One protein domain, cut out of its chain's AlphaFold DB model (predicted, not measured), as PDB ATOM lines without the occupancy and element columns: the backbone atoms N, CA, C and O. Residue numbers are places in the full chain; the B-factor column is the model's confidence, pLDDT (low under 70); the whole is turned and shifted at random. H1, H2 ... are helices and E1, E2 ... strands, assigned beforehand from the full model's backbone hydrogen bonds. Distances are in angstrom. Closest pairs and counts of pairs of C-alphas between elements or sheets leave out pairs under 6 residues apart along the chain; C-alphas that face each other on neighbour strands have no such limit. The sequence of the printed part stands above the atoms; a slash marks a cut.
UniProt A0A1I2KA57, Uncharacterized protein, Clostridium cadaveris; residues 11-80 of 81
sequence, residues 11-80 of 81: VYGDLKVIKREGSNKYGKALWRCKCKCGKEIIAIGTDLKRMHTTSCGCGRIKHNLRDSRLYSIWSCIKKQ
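Overview. This is residues 11 to 80 of the 81 residues of an uncharacterized protein of Clostridium cadaveris (UniProt A0A1I2KA57). A small head, made of a strongly twisted three-stranded sheet with the short helix H1 at its side, is joined by a long unnamed stretch, residues 50 to 68, to a lone helix, H2, at the far end. The head and H2 lie well away from each other, and the stretch between them makes much of the length. The printed part has 70 residues, with three named strands and two named helices in the order E1, E2, E3, H1, H2; the sheet order is E1, E2, E3, all antiparallel, and the class is mixed, helices and strands. The whole is extended, with a radius of gyration of the C-alphas of 17.6 A, and elongated, with spans of 49 by 26 by 18 A.

Along the chain. The printed part begins at Val 11, and residues 11 to 12 pair, antiparallel, with residues 15 to 16 of E1. E1 is residues 15 to 23, 19.1 A from first to last C-alpha, with C-alpha 15 at (168.699, 198.030, 183.969); it bends by 76 degrees at residue 18. E2 is residues 29 to 35, 18.6 A long, and E3 is residues 40 to 44, 13.4 A long. H1, residues 45 to 49, follows E3 with no residue between them and begins with C-alpha 45 at (172.637, 195.918, 195.298). H2 is residues 69 to 78, 14.3 A long, and ends with C-alpha 78 at (145.315, 174.031, 176.703).

Arrangement. E1, E2 and E3 form a meander, each strand the antiparallel neighbour of the one before. E1 and E2 are a hairpin, at 153 degrees between their directions; N 16 and O 34 are within hydrogen-bond range at 2.8 A, as are N 30 and O 22 at 2.9 A. E2 and E3 are a hairpin too, at 147 degrees, with N 33 and O 41 within hydrogen-bond range at 2.8 A. E1 and E3 are the edge strands, and E2 is the inner strand. H1 is on the sheet at a height over the sheet of 4.7 A, but lies over none of its strands. The closest C-alphas of E2 and H1, those of Ala 29 and Gly 45, are 5.6 A apart. E1 and H1 are near each other. H2 is not on the sheet, and it is apart from E1, E2, E3 and H1. In H1 and H2 every O i to N i+4 pair is within hydrogen-bond range.

Size, cuts and confidence. The two C-alphas farthest apart, those of Gly 22 and Gln 80, are 51.4 A from each other. The printed part has no cut. The links E1 to E2, E2 to E3 and E3 to H1 are tight; H1 to H2 is a long link of 19 residues. The mean pLDDT of the printed part is 84.4, and the model's confidence is under 70 at residues 61 to 64, 66 to 67 and 79 to 80.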
ATOM      1  N   VAL A  11     175.376 196.765 183.985       88.50
ATOM      2  CA  VAL A  11     174.064 196.478 183.409       88.50
ATOM      3  C   VAL A  11     173.576 195.133 183.936       88.50
ATOM      4  O   VAL A  11     174.273 194.126 183.846       88.50
ATOM      5  N   TYR A  12     172.368 195.126 184.492       87.94
ATOM      6  CA  TYR A  12     171.678 193.953 185.017       87.94
ATOM      7  C   TYR A  12     170.391 193.746 184.216       87.94
ATOM      8  O   TYR A  12     169.366 194.373 184.491       87.94
ATOM      9  N   GLY A  13     170.451 192.891 183.193       88.56
ATOM     10  CA  GLY A  13     169.350 192.709 182.245       88.56
ATOM     11  C   GLY A  13     169.073 193.994 181.461       88.56
ATOM     12  O   GLY A  13     169.924 194.458 180.710       88.56
ATOM     13  N   ASP A  14     167.902 194.593 181.675       89.25
ATOM     14  CA  ASP A  14     167.469 195.837 181.027       89.25
ATOM     15  C   ASP A  14     167.787 197.102 181.850       89.25
ATOM     16  O   ASP A  14     167.417 198.211 181.451       89.25
ATOM     17  N   LEU A  15     168.427 196.954 183.015       92.69
ATOM     18  CA  LEU A  15     168.699 198.030 183.969       92.69
ATOM     19  C   LEU A  15     170.181 198.400 183.999       92.69
ATOM     20  O   LEU A  15     171.025 197.573 184.320       92.69
ATOM     21  N   LYS A  16     170.495 199.673 183.760       92.69
ATOM     22  CA  LYS A  16     171.840 200.241 183.894       92.69
ATOM     23  C   LYS A  16     171.978 200.987 185.215       92.69
ATOM     24  O   LYS A  16     171.203 201.902 185.485       92.69
ATOM     25  N   VAL A  17     172.968 200.640 186.030       93.44
ATOM     26  CA  VAL A  17     173.239 201.322 187.302       93.44
ATOM     27  C   VAL A  17     173.862 202.694 187.038       93.44
ATOM     28  O   VAL A  17     174.904 202.789 186.392       93.44
ATOM     29  N   ILE A  18     173.233 203.754 187.553       92.56
ATOM     30  CA  ILE A  18     173.699 205.140 187.412       92.56
ATOM     31  C   ILE A  18     174.559 205.546 188.602       92.56
ATOM     32  O   ILE A  18     175.656 206.054 188.424       92.56
ATOM     33  N   LYS A  19     174.033 205.388 189.821       91.06
ATOM     34  CA  LYS A  19     174.708 205.835 191.043       91.06
ATOM     35  C   LYS A  19     174.175 205.123 192.275       91.06
ATOM     36  O   LYS A  19     173.061 204.595 192.271       91.06
ATOM     37  N   ARG A  20     174.953 205.153 193.353       90.44
ATOM     38  CA  ARG A  20     174.476 204.768 194.681       90.44
ATOM     39  C   ARG A  20     173.579 205.879 195.231       90.44
ATOM     40  O   ARG A  20     173.958 207.043 195.199       90.44
ATOM     41  N   GLU A  21     172.393 205.511 195.701       89.94
ATOM     42  CA  GLU A  21     171.422 206.438 196.310       89.94
ATOM     43  C   GLU A  21     171.585 206.506 197.831       89.94
ATOM     44  O   GLU A  21     171.383 207.544 198.441       89.94
ATOM     45  N   GLY A  22     172.013 205.409 198.455       89.44
ATOM     46  CA  GLY A  22     172.220 205.377 199.896       89.44
ATOM     47  C   GLY A  22     172.179 203.961 200.436       89.44
ATOM     48  O   GLY A  22     172.665 203.020 199.795       89.44
ATOM     49  N   SER A  23     171.593 203.816 201.619       92.19
ATOM     50  CA  SER A  23     171.406 202.535 202.293       92.19
ATOM     51  C   SER A  23     170.007 202.481 202.908       92.19
ATOM     52  O   SER A  23     169.521 203.482 203.420       92.19
ATOM     53  N   ASN A  24     169.348 201.321 202.864       89.25
ATOM     54  CA  ASN A  24     168.070 201.117 203.553       89.25
ATOM     55  C   ASN A  24     168.285 200.968 205.078       89.25
ATOM     56  O   ASN A  24     169.408 200.730 205.519       89.25
ATOM     57  N   LYS A  25     167.205 200.975 205.870       88.44
ATOM     58  CA  LYS A  25     167.170 200.718 207.325       88.44
ATOM     59  C   LYS A  25     167.866 199.424 207.778       88.44
ATOM     60  O   LYS A  25     168.235 199.297 208.933       88.44
ATOM     61  N   TYR A  26     168.064 198.478 206.860       87.94
ATOM     62  CA  TYR A  26     168.792 197.221 207.082       87.94
ATOM     63  C   TYR A  26     170.273 197.276 206.650       87.94
ATOM     64  O   TYR A  26     170.888 196.236 206.437       87.94
ATOM     65  N   GLY A  27     170.827 198.464 206.386       86.88
ATOM     66  CA  GLY A  27     172.213 198.651 205.937       86.88
ATOM     67  C   GLY A  27     172.496 198.217 204.492       86.88
ATOM     68  O   GLY A  27     173.639 198.254 204.042       86.88
ATOM     69  N   LYS A  28     171.475 197.808 203.727       88.69
ATOM     70  CA  LYS A  28     171.654 197.365 202.336       88.69
ATOM     71  C   LYS A  28     171.841 198.554 201.396       88.69
ATOM     72  O   LYS A  28     171.008 199.458 201.393       88.69
ATOM     73  N   ALA A  29     172.879 198.510 200.561       89.88
ATOM     74  CA  ALA A  29     173.162 199.554 199.577       89.88
ATOM     75  C   ALA A  29     172.061 199.645 198.506       89.88
ATOM     76  O   ALA A  29     171.729 198.648 197.854       89.88
ATOM     77  N   LEU A  30     171.531 200.851 198.321       91.94
ATOM     78  CA  LEU A  30     170.530 201.199 197.320       91.94
ATOM     79  C   LEU A  30     171.203 201.836 196.108       91.94
ATOM     80  O   LEU A  30     172.041 202.730 196.243       91.94
ATOM     81  N   TRP A  31     170.807 201.383 194.926       92.50
ATOM     82  CA  TRP A  31     171.379 201.780 193.650       92.50
ATOM     83  C   TRP A  31     170.285 202.295 192.731       92.50
ATOM     84  O   TRP A  31     169.294 201.611 192.468       92.50
ATOM     85  N   ARG A  32     170.481 203.510 192.226       93.25
ATOM     86  CA  ARG A  32     169.612 204.109 191.224       93.25
ATOM     87  C   ARG A  32     169.989 203.559 189.860       93.25
ATOM     88  O   ARG A  32     171.134 203.688 189.427       93.25
ATOM     89  N   CYS A  33     169.023 202.936 189.203       93.44
ATOM     90  CA  CYS A  33     169.190 202.271 187.922       93.44
ATOM     91  C   CYS A  33     168.241 202.883 186.893       93.44
ATOM     92  O   CYS A  33     167.079 203.143 187.200       93.44
ATOM     93  N   LYS A  34     168.708 203.066 185.661       92.88
ATOM     94  CA  LYS A  34     167.897 203.478 184.517       92.88
ATOM     95  C   LYS A  34     167.626 202.279 183.636       92.88
ATOM     96  O   LYS A  34     168.547 201.602 183.190       92.88
ATOM     97  N   CYS A  35     166.357 202.015 183.388       92.75
ATOM     98  CA  CYS A  35     165.960 200.978 182.460       92.75
ATOM     99  C   CYS A  35     166.082 201.467 181.017       92.75
ATOM    100  O   CYS A  35     165.903 202.659 180.748       92.75
ATOM    101  N   LYS A  36     166.253 200.538 180.071       88.81
ATOM    102  CA  LYS A  36     166.115 200.819 178.631       88.81
ATOM    103  C   LYS A  36     164.773 201.473 178.273       88.81
ATOM    104  O   LYS A  36     164.692 202.225 177.316       88.81
ATOM    105  N   CYS A  37     163.744 201.233 179.094       88.69
ATOM    106  CA  CYS A  37     162.414 201.840 178.996       88.69
ATOM    107  C   CYS A  37     162.399 203.357 179.289       88.69
ATOM    108  O   CYS A  37     161.355 203.989 179.185       88.69
ATOM    109  N   GLY A  38     163.521 203.935 179.734       88.25
ATOM    110  CA  GLY A  38     163.636 205.328 180.169       88.25
ATOM    111  C   GLY A  38     163.286 205.551 181.644       88.25
ATOM    112  O   GLY A  38     163.723 206.542 182.222       88.25
ATOM    113  N   LYS A  39     162.568 204.614 182.279       90.38
ATOM    114  CA  LYS A  39     162.190 204.698 183.697       90.38
ATOM    115  C   LYS A  39     163.384 204.459 184.615       90.38
ATOM    116  O   LYS A  39     164.151 203.514 184.424       90.38
ATOM    117  N   GLU A  40     163.479 205.271 185.656       92.88
ATOM    118  CA  GLU A  40     164.443 205.093 186.735       92.88
ATOM    119  C   GLU A  40     163.813 204.325 187.900       92.88
ATOM    120  O   GLU A  40     162.664 204.568 188.272       92.88
ATOM    121  N   ILE A  41     164.565 203.394 188.482       92.19
ATOM    122  CA  ILE A  41     164.156 202.630 189.660       92.19
ATOM    123  C   ILE A  41     165.288 202.582 190.686       92.19
ATOM    124  O   ILE A  41     166.466 202.656 190.335       92.19
ATOM    125  N   ILE A  42     164.931 202.418 191.956       92.75
ATOM    126  CA  ILE A  42     165.890 202.165 193.031       92.75
ATOM    127  C   ILE A  42     165.865 200.667 193.320       92.75
ATOM    128  O   ILE A  42     164.824 200.113 193.666       92.75
ATOM    129  N   ALA A  43     167.009 200.012 193.157       91.12
ATOM    130  CA  ALA A  43     167.174 198.588 193.396       91.12
ATOM    131  C   ALA A  43     168.224 198.343 194.481       91.12
ATOM    132  O   ALA A  43     169.179 199.104 194.647       91.12
ATOM    133  N   ILE A  44     168.054 197.259 195.230       92.00
ATOM    134  CA  ILE A  44     169.027 196.850 196.237       92.00
ATOM    135  C   ILE A  44     170.200 196.167 195.529       92.00
ATOM    136  O   ILE A  44     170.003 195.314 194.666       92.00
ATOM    137  N   GLY A  45     171.435 196.487 195.923       88.75
ATOM    138  CA  GLY A  45     172.637 195.918 195.298       88.75
ATOM    139  C   GLY A  45     172.699 194.388 195.366       88.75
ATOM    140  O   GLY A  45     173.182 193.745 194.439       88.75
ATOM    141  N   THR A  46     172.162 193.788 196.434       88.56
ATOM    142  CA  THR A  46     172.036 192.327 196.552       88.56
ATOM    143  C   THR A  46     171.076 191.742 195.524       88.56
ATOM    144  O   THR A  46     171.349 190.674 194.986       88.56
ATOM    145  N   ASP A  47     169.986 192.444 195.224       89.06
ATOM    146  CA  ASP A  47     168.945 191.968 194.309       89.06
ATOM    147  C   ASP A  47     169.387 192.118 192.853       89.06
ATOM    148  O   ASP A  47     169.075 191.262 192.030       89.06
ATOM    149  N   LEU A  48     170.183 193.152 192.556       87.88
ATOM    150  CA  LEU A  48     170.874 193.302 191.273       87.88
ATOM    151  C   LEU A  48     171.864 192.152 191.046       87.88
ATOM    152  O   LEU A  48     171.804 191.482 190.018       87.88
ATOM    153  N   LYS A  49     172.722 191.856 192.036       86.19
ATOM    154  CA  LYS A  49     173.694 190.750 191.955       86.19
ATOM    155  C   LYS A  49     173.029 189.382 191.802       86.19
ATOM    156  O   LYS A  49     173.521 188.553 191.050       86.19
ATOM    157  N   ARG A  50     171.921 189.147 192.511       88.00
ATOM    158  CA  ARG A  50     171.135 187.904 192.430       88.00
ATOM    159  C   ARG A  50     170.162 187.878 191.247       88.00
ATOM    160  O   ARG A  50     169.392 186.933 191.139       88.00
ATOM    161  N   MET A  51     170.167 188.905 190.393       85.38
ATOM    162  CA  MET A  51     169.262 189.046 189.246       85.38
ATOM    163  C   MET A  51     167.764 188.954 189.602       85.38
ATOM    164  O   MET A  51     166.943 188.588 188.766       85.38
ATOM    165  N   HIS A  52     167.372 189.332 190.823       86.81
ATOM    166  CA  HIS A  52     165.955 189.458 191.188       86.81
ATOM    167  C   HIS A  52     165.302 190.674 190.519       86.81
ATOM    168  O   HIS A  52     164.115 190.646 190.193       86.81
ATOM    169  N   THR A  53     166.085 191.729 190.280       85.25
ATOM    170  CA  THR A  53     165.615 192.972 189.664       85.25
ATOM    171  C   THR A  53     166.369 193.204 188.361       85.25
ATOM    172  O   THR A  53     167.457 193.770 188.363       85.25
ATOM    173  N   THR A  54     165.795 192.745 187.246       84.31
ATOM    174  CA  THR A  54     166.394 192.834 185.897       84.31
ATOM    175  C   THR A  54     165.669 193.794 184.959       84.31
ATOM    176  O   THR A  54     166.172 194.093 183.881       84.31
ATOM    177  N   SER A  55     164.488 194.298 185.332       86.69
ATOM    178  CA  SER A  55     163.728 195.246 184.510       86.69
ATOM    179  C   SER A  55     162.848 196.177 185.346       86.69
ATOM    180  O   SER A  55     162.479 195.863 186.478       86.69
ATOM    181  N   CYS A  56     162.453 197.312 184.755       86.31
ATOM    182  CA  CYS A  56     161.480 198.252 185.334       86.31
ATOM    183  C   CYS A  56     160.033 197.699 185.348       86.31
ATOM    184  O   CYS A  56     159.119 198.387 185.801       86.31
ATOM    185  N   GLY A  57     159.801 196.493 184.812       82.00
ATOM    186  CA  GLY A  57     158.469 195.913 184.624       82.00
ATOM    187  C   GLY A  57     157.706 196.424 183.394       82.00
ATOM    188  O   GLY A  57     156.576 195.996 183.187       82.00
ATOM    189  N   CYS A  58     158.305 197.279 182.553       80.62
ATOM    190  CA  CYS A  58     157.657 197.843 181.355       80.62
ATOM    191  C   CYS A  58     157.213 196.799 180.324       80.62
ATOM    192  O   CYS A  58     156.278 197.054 179.579       80.62
ATOM    193  N   GLY A  59     157.873 195.639 180.266       71.25
ATOM    194  CA  GLY A  59     157.528 194.565 179.332       71.25
ATOM    195  C   GLY A  59     156.383 193.669 179.808       71.25
ATOM    196  O   GLY A  59     155.924 192.813 179.060       71.25
ATOM    197  N   ARG A  60     155.905 193.834 181.050       70.19
ATOM    198  CA  ARG A  60     154.766 193.061 181.558       70.19
ATOM    199  C   ARG A  60     153.471 193.704 181.071       70.19
ATOM    200  O   ARG A  60     152.819 194.436 181.814       70.19
ATOM    201  N   ILE A  61     153.096 193.412 179.827       69.25
ATOM    202  CA  ILE A  61     151.749 193.703 179.333       69.25
ATOM    203  C   ILE A  61     150.789 192.816 180.126       69.25
ATOM    204  O   ILE A  61     150.744 191.597 179.955       69.25
ATOM    205  N   LYS A  62     150.040 193.426 181.044       66.81
ATOM    206  CA  LYS A  62     148.912 192.759 181.683       66.81
ATOM    207  C   LYS A  62     147.815 192.681 180.630       66.81
ATOM    208  O   LYS A  62     147.144 193.672 180.368       66.81
ATOM    209  N   HIS A  63     147.651 191.524 179.998       68.81
ATOM    210  CA  HIS A  63     146.404 191.271 179.295       68.81
ATOM    211  C   HIS A  63     145.303 191.284 180.365       68.81
ATOM    212  O   HIS A  63     145.329 190.485 181.300       68.81
ATOM    213  N   ASN A  64     144.336 192.197 180.265       65.94
ATOM    214  CA  ASN A  64     143.193 192.281 181.190       65.94
ATOM    215  C   ASN A  64     142.216 191.096 181.043       65.94
ATOM    216  O   ASN A  64     141.075 191.157 181.476       65.94
ATOM    217  N   LEU A  65     142.657 190.005 180.417       70.56
ATOM    218  CA  LEU A  65     141.847 188.836 180.122       70.56
ATOM    219  C   LEU A  65     141.977 187.751 181.192       70.56
ATOM    220  O   LEU A  65     141.278 186.760 181.077       70.56
ATOM    221  N   ARG A  66     142.810 187.916 182.236       65.94
ATOM    222  CA  ARG A  66     143.011 186.876 183.269       65.94
ATOM    223  C   ARG A  66     141.700 186.407 183.918       65.94
ATOM    224  O   ARG A  66     141.597 185.233 184.251       65.94
ATOM    225  N   ASP A  67     140.742 187.317 184.074       65.69
ATOM    226  CA  ASP A  67     139.412 187.042 184.638       65.69
ATOM    227  C   ASP A  67     138.328 186.859 183.558       65.69
ATOM    228  O   ASP A  67     137.168 186.577 183.838       65.69
ATOM    229  N   SER A  68     138.692 187.003 182.281       80.69
ATOM    230  CA  SER A  68     137.746 186.786 181.196       80.69
ATOM    231  C   SER A  68     137.385 185.309 181.111       80.69
ATOM    232  O   SER A  68     138.255 184.436 181.049       80.69
ATOM    233  N   ARG A  69     136.085 185.035 180.975       77.56
ATOM    234  CA  ARG A  69     135.554 183.709 180.639       77.56
ATOM    235  C   ARG A  69     136.281 183.082 179.440       77.56
ATOM    236  O   ARG A  69     136.494 181.874 179.435       77.56
ATOM    237  N   LEU A  70     136.720 183.890 178.469       80.19
ATOM    238  CA  LEU A  70     137.483 183.426 177.305       80.19
ATOM    239  C   LEU A  70     138.868 182.877 177.677       80.19
ATOM    240  O   LEU A  70     139.285 181.862 177.127       80.19
ATOM    241  N   TYR A  71     139.563 183.494 178.637       79.00
ATOM    242  CA  TYR A  71     140.857 183.005 179.119       79.00
ATOM    243  C   TYR A  71     140.705 181.722 179.937       79.00
ATOM    244  O   TYR A  71     141.526 180.818 179.807       79.00
ATOM    245  N   SER A  72     139.626 181.596 180.717       78.12
ATOM    246  CA  SER A  72     139.293 180.356 181.430       78.12
ATOM    247  C   SER A  72     138.982 179.207 180.468       78.12
ATOM    248  O   SER A  72     139.501 178.110 180.652       78.12
ATOM    249  N   ILE A  73     138.211 179.461 179.403       82.69
ATOM    250  CA  ILE A  73     137.929 178.465 178.356       82.69
ATOM    251  C   ILE A  73     139.220 178.063 177.628       82.69
ATOM    252  O   ILE A  73     139.524 176.876 177.535       82.69
ATOM    253  N   TRP A  74     140.022 179.033 177.177       84.88
ATOM    254  CA  TRP A  74     141.317 178.774 176.538       84.88
ATOM    255  C   TRP A  74     142.281 177.990 177.449       84.88
ATOM    256  O   TRP A  74     142.939 177.056 176.996       84.88
ATOM    257  N   SER A  75     142.332 178.323 178.744       76.25
ATOM    258  CA  SER A  75     143.157 177.637 179.748       76.25
ATOM    259  C   SER A  75     142.730 176.181 179.959       76.25
ATOM    260  O   SER A  75     143.586 175.307 180.098       76.25
ATOM    261  N   CYS A  76     141.424 175.897 179.934       77.38
ATOM    262  CA  CYS A  76     140.911 174.528 179.987       77.38
ATOM    263  C   CYS A  76     141.286 173.728 178.732       77.38
ATOM    264  O   CYS A  76     141.781 172.615 178.866       77.38
ATOM    265  N   ILE A  77     141.134 174.308 177.536       82.62
ATOM    266  CA  ILE A  77     141.490 173.648 176.266       82.62
ATOM    267  C   ILE A  77     142.991 173.313 176.222       82.62
ATOM    268  O   ILE A  77     143.371 172.217 175.825       82.62
ATOM    269  N   LYS A  78     143.855 174.220 176.695       80.06
ATOM    270  CA  LYS A  78     145.315 174.031 176.703       80.06
ATOM    271  C   LYS A  78     145.807 172.944 177.674       80.06
ATOM    272  O   LYS A  78     146.908 172.444 177.498       80.06
ATOM    273  N   LYS A  79     145.037 172.599 178.713       66.94
ATOM    274  CA  LYS A  79     145.416 171.579 179.713       66.94
ATOM    275  C   LYS A  79     145.176 170.138 179.262       66.94
ATOM    276  O   LYS A  79     145.588 169.226 179.969       66.94
ATOM    277  N   GLN A  80     144.471 169.942 178.151       59.91
ATOM    278  CA  GLN A  80     144.060 168.624 177.664       59.91
ATOM    279  C   GLN A  80     144.878 168.156 176.445       59.91
ATOM    280  O   GLN A  80     144.512 167.177 175.800       59.91
TER     281      GLN A  80